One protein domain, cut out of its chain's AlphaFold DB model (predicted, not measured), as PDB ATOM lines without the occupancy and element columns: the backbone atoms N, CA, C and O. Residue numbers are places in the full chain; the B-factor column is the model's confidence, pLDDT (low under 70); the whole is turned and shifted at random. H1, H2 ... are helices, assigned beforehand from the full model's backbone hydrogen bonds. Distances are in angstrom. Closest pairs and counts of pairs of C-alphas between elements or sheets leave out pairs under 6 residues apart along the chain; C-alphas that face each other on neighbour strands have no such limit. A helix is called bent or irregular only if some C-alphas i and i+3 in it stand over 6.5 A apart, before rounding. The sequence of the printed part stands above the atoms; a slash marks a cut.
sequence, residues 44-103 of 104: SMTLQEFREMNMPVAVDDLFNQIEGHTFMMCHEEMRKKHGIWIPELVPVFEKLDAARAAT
ATOM      1  N   SER A  44     154.104 128.905 127.966       73.44
ATOM      2  CA  SER A  44     153.011 128.002 128.320       73.44
ATOM      3  C   SER A  44     153.121 127.673 129.805       73.44
ATOM      4  O   SER A  44     154.208 127.327 130.264       73.44
ATOM      5  N   MET A  45     152.030 127.813 130.549       76.00
ATOM      6  CA  MET A  45     151.992 127.553 131.989       76.00
ATOM      7  C   MET A  45     150.654 126.945 132.402       76.00
ATOM      8  O   MET A  45     149.656 127.043 131.686       76.00
ATOM      9  N   THR A  46     150.649 126.306 133.560       78.19
ATOM     10  CA  THR A  46     149.465 125.681 134.152       78.19
ATOM     11  C   THR A  46     148.556 126.709 134.826       78.19
ATOM     12  O   THR A  46     148.977 127.819 135.164       78.19
ATOM     13  N   LEU A  47     147.297 126.335 135.075       72.38
ATOM     14  CA  LEU A  47     146.372 127.161 135.861       72.38
ATOM     15  C   LEU A  47     146.888 127.457 137.272       72.38
ATOM     16  O   LEU A  47     146.610 128.522 137.824       72.38
ATOM     17  N   GLN A  48     147.627 126.514 137.855       74.31
ATOM     18  CA  GLN A  48     148.207 126.662 139.183       74.31
ATOM     19  C   GLN A  48     149.302 127.732 139.190       74.31
ATOM     20  O   GLN A  48     149.236 128.659 139.993       74.31
ATOM     21  N   GLU A  49     150.230 127.681 138.232       71.50
ATOM     22  CA  GLU A  49     151.270 128.705 138.066       71.50
ATOM     23  C   GLU A  49     150.674 130.084 137.755       71.50
ATOM     24  O   GLU A  49     151.162 131.100 138.246       71.50
ATOM     25  N   PHE A  50     149.587 130.137 136.979       73.88
ATOM     26  CA  PHE A  50     148.873 131.386 136.721       73.88
ATOM     27  C   PHE A  50     148.217 131.966 137.978       73.88
ATOM     28  O   PHE A  50     148.245 133.175 138.175       73.88
ATOM     29  N   ARG A  51     147.663 131.118 138.854       73.56
ATOM     30  CA  ARG A  51     147.089 131.544 140.141       73.56
ATOM     31  C   ARG A  51     148.156 132.064 141.107       73.56
ATOM     32  O   ARG A  51     147.885 132.979 141.878       73.56
ATOM     33  N   GLU A  52     149.346 131.471 141.083       78.19
ATOM     34  CA  GLU A  52     150.480 131.869 141.925       78.19
ATOM     35  C   GLU A  52     151.158 133.153 141.426       78.19
ATOM     36  O   GLU A  52     151.694 133.928 142.223       78.19
ATOM     37  N   MET A  53     151.077 133.436 140.122       67.25
ATOM     38  CA  MET A  53     151.369 134.756 139.575       67.25
ATOM     39  C   MET A  53     150.256 135.716 139.975       67.25
ATOM     40  O   MET A  53     149.276 135.906 139.264       67.25
ATOM     41  N   ASN A  54     150.425 136.327 141.139       59.88
ATOM     42  CA  ASN A  54     149.571 137.369 141.690       59.88
ATOM     43  C   ASN A  54     149.515 138.579 140.721       59.88
ATOM     44  O   ASN A  54     150.234 139.562 140.888       59.88
ATOM     45  N   MET A  55     148.705 138.483 139.662       62.22
ATOM     46  CA  MET A  55     148.538 139.463 138.580       62.22
ATOM     47  C   MET A  55     147.127 140.072 138.644       62.22
ATOM     48  O   MET A  55     146.271 139.733 137.829       62.22
ATOM     49  N   PRO A  56     146.849 140.966 139.611       53.75
ATOM     50  CA  PRO A  56     145.489 141.432 139.874       53.75
ATOM     51  C   PRO A  56     144.987 142.560 138.959       53.75
ATOM     52  O   PRO A  56     143.808 142.871 139.023       53.75
ATOM     53  N   VAL A  57     145.826 143.196 138.129       54.09
ATOM     54  CA  VAL A  57     145.413 144.431 137.415       54.09
ATOM     55  C   VAL A  57     145.383 144.282 135.894       54.09
ATOM     56  O   VAL A  57     144.484 144.797 135.242       54.09
ATOM     57  N   ALA A  58     146.330 143.550 135.305       57.00
ATOM     58  CA  ALA A  58     146.453 143.489 133.846       57.00
ATOM     59  C   ALA A  58     145.411 142.581 133.170       57.00
ATOM     60  O   ALA A  58     145.091 142.769 132.001       57.00
ATOM     61  N   VAL A  59     144.896 141.588 133.898       59.38
ATOM     62  CA  VAL A  59     143.957 140.602 133.352       59.38
ATOM     63  C   VAL A  59     142.521 141.131 133.398       59.38
ATOM     64  O   VAL A  59     141.760 140.901 132.467       59.38
ATOM     65  N   ASP A  60     142.173 141.884 134.443       62.31
ATOM     66  CA  ASP A  60     140.841 142.473 134.630       62.31
ATOM     67  C   ASP A  60     140.548 143.557 133.577       62.31
ATOM     68  O   ASP A  60     139.496 143.552 132.939       62.31
ATOM     69  N   ASP A  61     141.536 144.414 133.288       64.56
ATOM     70  CA  ASP A  61     141.460 145.399 132.197       64.56
ATOM     71  C   ASP A  61     141.309 144.721 130.825       64.56
ATOM     72  O   ASP A  61     140.562 145.188 129.964       64.56
ATOM     73  N   LEU A  62     141.949 143.558 130.647       62.88
ATOM     74  CA  LEU A  62     141.808 142.762 129.436       62.88
ATOM     75  C   LEU A  62     140.373 142.259 129.264       62.88
ATOM     76  O   LEU A  62     139.820 142.386 128.179       62.88
ATOM     77  N   PHE A  63     139.750 141.732 130.322       63.03
ATOM     78  CA  PHE A  63     138.364 141.262 130.256       63.03
ATOM     79  C   PHE A  63     137.372 142.399 129.977       63.03
ATOM     80  O   PHE A  63     136.433 142.192 129.211       63.03
ATOM     81  N   ASN A  64     137.614 143.598 130.514       64.31
ATOM     82  CA  ASN A  64     136.785 144.779 130.250       64.31
ATOM     83  C   ASN A  64     136.950 145.328 128.818       64.31
ATOM     84  O   ASN A  64     136.015 145.904 128.274       64.31
ATOM     85  N   GLN A  65     138.099 145.126 128.162       63.34
ATOM     86  CA  GLN A  65     138.303 145.521 126.756       63.34
ATOM     87  C   GLN A  65     137.670 144.558 125.737       63.34
ATOM     88  O   GLN A  65     137.590 144.882 124.554       63.34
ATOM     89  N   ILE A  66     137.214 143.380 126.170       61.38
ATOM     90  CA  ILE A  66     136.712 142.297 125.304       61.38
ATOM     91  C   ILE A  66     135.174 142.339 125.243       61.38
ATOM     92  O   ILE A  66     134.507 141.333 125.005       61.38
ATOM     93  N   GLU A  67     134.572 143.519 125.417       56.75
ATOM     94  CA  GLU A  67     133.135 143.724 125.225       56.75
ATOM     95  C   GLU A  67     132.723 143.344 123.790       56.75
ATOM     96  O   GLU A  67     132.891 144.096 122.835       56.75
ATOM     97  N   GLY A  68     132.196 142.125 123.638       60.56
ATOM     98  CA  GLY A  68     131.657 141.598 122.383       60.56
ATOM     99  C   GLY A  68     132.415 140.410 121.786       60.56
ATOM    100  O   GLY A  68     131.812 139.656 121.025       60.56
ATOM    101  N   HIS A  69     133.665 140.156 122.171       67.44
ATOM    102  CA  HIS A  69     134.497 139.104 121.568       67.44
ATOM    103  C   HIS A  69     134.377 137.747 122.283       67.44
ATOM    104  O   HIS A  69     133.799 137.647 123.364       67.44
ATOM    105  N   THR A  70     134.862 136.681 121.645       80.88
ATOM    106  CA  THR A  70     134.829 135.304 122.162       80.88
ATOM    107  C   THR A  70     135.848 135.085 123.287       80.88
ATOM    108  O   THR A  70     136.889 135.746 123.339       80.88
ATOM    109  N   PHE A  71     135.589 134.136 124.188       82.56
ATOM    110  CA  PHE A  71     136.532 133.757 125.249       82.56
ATOM    111  C   PHE A  71     137.860 133.244 124.670       82.56
ATOM    112  O   PHE A  71     138.929 133.505 125.222       82.56
ATOM    113  N   MET A  72     137.821 132.602 123.503       84.38
ATOM    114  CA  MET A  72     139.015 132.232 122.742       84.38
ATOM    115  C   MET A  72     139.838 133.437 122.270       84.38
ATOM    116  O   MET A  72     141.064 133.414 122.373       84.38
ATOM    117  N   MET A  73     139.196 134.516 121.811       83.06
ATOM    118  CA  MET A  73     139.905 135.750 121.442       83.06
ATOM    119  C   MET A  73     140.593 136.379 122.658       83.06
ATOM    120  O   MET A  73     141.736 136.820 122.551       83.06
ATOM    121  N   CYS A  74     139.951 136.341 123.831       81.25
ATOM    122  CA  CYS A  74     140.566 136.776 125.089       81.25
ATOM    123  C   CYS A  74     141.867 136.029 125.393       81.25
ATOM    124  O   CYS A  74     142.895 136.630 125.711       81.25
ATOM    125  N   HIS A  75     141.846 134.708 125.237       83.31
ATOM    126  CA  HIS A  75     143.014 133.866 125.479       83.31
ATOM    127  C   HIS A  75     144.154 134.137 124.492       83.31
ATOM    128  O   HIS A  75     145.324 134.188 124.877       83.31
ATOM    129  N   GLU A  76     143.825 134.395 123.225       83.62
ATOM    130  CA  GLU A  76     144.808 134.833 122.235       83.62
ATOM    131  C   GLU A  76     145.393 136.215 122.544       83.62
ATOM    132  O   GLU A  76     146.586 136.438 122.322       83.62
ATOM    133  N   GLU A  77     144.598 137.149 123.065       81.38
ATOM    134  CA  GLU A  77     145.103 138.449 123.506       81.38
ATOM    135  C   GLU A  77     146.016 138.327 124.723       81.38
ATOM    136  O   GLU A  77     147.079 138.946 124.729       81.38
ATOM    137  N   MET A  78     145.682 137.481 125.705       78.50
ATOM    138  CA  MET A  78     146.579 137.187 126.832       78.50
ATOM    139  C   MET A  78     147.926 136.657 126.342       78.50
ATOM    140  O   MET A  78     148.986 137.093 126.804       78.50
ATOM    141  N   ARG A  79     147.900 135.776 125.338       82.88
ATOM    142  CA  ARG A  79     149.108 135.264 124.689       82.88
ATOM    143  C   ARG A  79     149.914 136.370 124.019       82.88
ATOM    144  O   ARG A  79     151.136 136.379 124.134       82.88
ATOM    145  N   LYS A  80     149.254 137.285 123.306       79.88
ATOM    146  CA  LYS A  80     149.907 138.373 122.561       79.88
ATOM    147  C   LYS A  80     150.457 139.465 123.484       79.88
ATOM    148  O   LYS A  80     151.588 139.891 123.282       79.88
ATOM    149  N   LYS A  81     149.682 139.908 124.480       77.88
ATOM    150  CA  LYS A  81     150.034 141.024 125.375       77.88
ATOM    151  C   LYS A  81     150.941 140.597 126.530       77.88
ATOM    152  O   LYS A  81     151.855 141.337 126.881       77.88
ATOM    153  N   HIS A  82     150.726 139.411 127.097       73.25
ATOM    154  CA  HIS A  82     151.448 138.949 128.291       73.25
ATOM    155  C   HIS A  82     152.375 137.760 128.032       73.25
ATOM    156  O   HIS A  82     153.139 137.382 128.916       73.25
ATOM    157  N   GLY A  83     152.326 137.152 126.842       76.88
ATOM    158  CA  GLY A  83     153.098 135.943 126.554       76.88
ATOM    159  C   GLY A  83     152.607 134.715 127.323       76.88
ATOM    160  O   GLY A  83     153.316 133.713 127.356       76.88
ATOM    161  N   ILE A  84     151.425 134.783 127.944       79.19
ATOM    162  CA  ILE A  84     150.866 133.725 128.788       79.19
ATOM    163  C   ILE A  84     149.943 132.854 127.944       79.19
ATOM    164  O   ILE A  84     149.011 133.350 127.316       79.19
ATOM    165  N   TRP A  85     150.185 131.545 127.952       83.69
ATOM    166  CA  TRP A  85     149.291 130.568 127.338       83.69
ATOM    167  C   TRP A  85     148.955 129.460 128.327       83.69
ATOM    168  O   TRP A  85     149.846 128.763 128.809       83.69
ATOM    169  N   ILE A  86     147.664 129.284 128.600       83.56
ATOM    170  CA  ILE A  86     147.169 128.254 129.517       83.56
ATOM    171  C   ILE A  86     146.351 127.249 128.704       83.56
ATOM    172  O   ILE A  86     145.179 127.512 128.430       83.56
ATOM    173  N   PRO A  87     146.940 126.121 128.277       83.56
ATOM    174  CA  PRO A  87     146.271 125.173 127.387       83.56
ATOM    175  C   PRO A  87     145.039 124.516 128.026       83.56
ATOM    176  O   PRO A  87     144.117 124.136 127.314       83.56
ATOM    177  N   GLU A  88     144.980 124.435 129.358       85.56
ATOM    178  CA  GLU A  88     143.833 123.874 130.087       85.56
ATOM    179  C   GLU A  88     142.558 124.717 129.950       85.56
ATOM    180  O   GLU A  88     141.453 124.187 130.046       85.56
ATOM    181  N   LEU A  89     142.700 126.021 129.689       80.50
ATOM    182  CA  LEU A  89     141.562 126.918 129.500       80.50
ATOM    183  C   LEU A  89     140.970 126.845 128.093       80.50
ATOM    184  O   LEU A  89     139.810 127.199 127.928       80.50
ATOM    185  N   VAL A  90     141.711 126.339 127.105       85.81
ATOM    186  CA  VAL A  90     141.250 126.236 125.710       85.81
ATOM    187  C   VAL A  90     139.931 125.457 125.595       85.81
ATOM    188  O   VAL A  90     138.945 126.048 125.158       85.81
ATOM    189  N   PRO A  91     139.820 124.196 126.064       86.94
ATOM    190  CA  PRO A  91     138.564 123.449 125.954       86.94
ATOM    191  C   PRO A  91     137.437 124.011 126.836       86.94
ATOM    192  O   PRO A  91     136.269 123.683 126.630       86.94
ATOM    193  N   VAL A  92     137.759 124.825 127.848       85.81
ATOM    194  CA  VAL A  92     136.760 125.513 128.681       85.81
ATOM    195  C   VAL A  92     136.201 126.717 127.929       85.81
ATOM    196  O   VAL A  92     134.985 126.879 127.851       85.81
ATOM    197  N   PHE A  93     137.071 127.526 127.329       85.00
ATOM    198  CA  PHE A  93     136.699 128.697 126.545       85.00
ATOM    199  C   PHE A  93     135.945 128.322 125.272       85.00
ATOM    200  O   PHE A  93     134.917 128.935 125.007       85.00
ATOM    201  N   GLU A  94     136.332 127.253 124.572       85.88
ATOM    202  CA  GLU A  94     135.556 126.724 123.440       85.88
ATOM    203  C   GLU A  94     134.118 126.359 123.839       85.88
ATOM    204  O   GLU A  94     133.170 126.670 123.118       85.88
ATOM    205  N   LYS A  95     133.928 125.739 125.013       85.31
ATOM    206  CA  LYS A  95     132.589 125.399 125.523       85.31
ATOM    207  C   LYS A  95     131.785 126.636 125.908       85.31
ATOM    208  O   LYS A  95     130.585 126.670 125.649       85.31
ATOM    209  N   LEU A  96     132.417 127.630 126.531       82.81
ATOM    210  CA  LEU A  96     131.757 128.884 126.904       82.81
ATOM    211  C   LEU A  96     131.373 129.709 125.673       82.81
ATOM    212  O   LEU A  96     130.275 130.257 125.632       82.81
ATOM    213  N   ASP A  97     132.226 129.741 124.649       83.94
ATOM    214  CA  ASP A  97     131.915 130.361 123.362       83.94
ATOM    215  C   ASP A  97     130.771 129.647 122.648       83.94
ATOM    216  O   ASP A  97     129.837 130.302 122.187       83.94
ATOM    217  N   ALA A  98     130.785 128.312 122.620       86.44
ATOM    218  CA  ALA A  98     129.689 127.527 122.062       86.44
ATOM    219  C   ALA A  98     128.369 127.753 122.821       86.44
ATOM    220  O   ALA A  98     127.322 127.914 122.199       86.44
ATOM    221  N   ALA A  99     128.407 127.816 124.156       83.88
ATOM    222  CA  ALA A  99     127.233 128.091 124.981       83.88
ATOM    223  C   ALA A  99     126.686 129.507 124.745       83.88
ATOM    224  O   ALA A  99     125.479 129.689 124.597       83.88
ATOM    225  N   ARG A 100     127.566 130.511 124.649       77.44
ATOM    226  CA  ARG A 100     127.173 131.889 124.332       77.44
ATOM    227  C   ARG A 100     126.581 131.996 122.927       77.44
ATOM    228  O   ARG A 100     125.557 132.649 122.768       77.44
ATOM    229  N   ALA A 101     127.165 131.318 121.940       77.88
ATOM    230  CA  ALA A 101     126.633 131.260 120.579       77.88
ATOM    231  C   ALA A 101     125.272 130.547 120.497       77.88
ATOM    232  O   ALA A 101     124.447 130.907 119.667       77.88
ATOM    233  N   ALA A 102     125.017 129.562 121.364       74.50
ATOM    234  CA  ALA A 102     123.738 128.853 121.433       74.50
ATOM    235  C   ALA A 102     122.620 129.640 122.145       74.50
ATOM    236  O   ALA A 102     121.460 129.246 122.060       74.50
ATOM    237  N   THR A 103     122.961 130.717 122.862       68.19
ATOM    238  CA  THR A 103     122.009 131.539 123.637       68.19
ATOM    239  C   THR A 103     121.741 132.904 122.976       68.19
ATOM    240  O   THR A 103     121.124 133.771 123.594       68.19
TER     241      THR A 103
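What this domain is: This is residues 44 to 103 of the 104 residues of an uncharacterized protein of Planctomycetaceae bacterium (UniProt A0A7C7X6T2). A helical hairpin of H3 and H4 forms the core, wider at its link than where the start of H3 meets H4; H2 packs on H3 away from H4, and short H1 lies near the start of H4. Residues 51 to 57, running from H1 towards H2, stick out, and the last residues of H4 reach past its contact with H3. The printed part has 60 residues, with four named helices in the order H1, H2, H3, H4 and no named strand; its class is all helix. It is compact, with a radius of gyration of the C-alphas of 11.8 A, and only just elongated, spanning 34 by 22 by 17 A.

How they stand to each other: Start at H1, residues 47 to 52, and look ahead to H4, residues 87 to 102: they are close but not clearly touching, with the C-alphas of Leu 47 and Glu 88 closest at 7.1 A. Next comes H2, residues 58 to 65, which touches residues 74 to 78 of H3, residues 71 to 82; the closest C-alphas, of Phe 63 and Cys 74, are 7.2 A apart. These two run opposite ways at a steep tilt of 45 degrees. H3 and H4 form a helical hairpin at a steep tilt of 39 degrees, opposite ways, and touch through residues 71 to 75 and 90 to 97; the closest C-alphas, of Phe 71 and Phe 93, are 5.2 A apart. H2 and H4 are apart. Every O i to N i+4 pair is within hydrogen-bond range in H1 and H3, against 3 of 4 in H2 and 9 of 12 in H4.

Where its parts are: Find C-alpha 47 at (146.372, 127.161, 135.861), where H1 begins. H2 is 11.0 A long, and H3 runs 16.1 A from C-alpha 71 at (136.532, 133.757, 125.249). H4, 23.6 A long, ends at C-alpha 102, (123.738, 128.853, 121.433); it is only just irregular, with C-alphas 88 and 91 6.7 A apart.

The domain as a whole: Look at Asn 54 and Ala 102 for the two C-alphas farthest apart, 33.9 A. The printed part has no cut, and its three links are tight. The model's pLDDT is under 70 at residues 53 to 69 and residue 103.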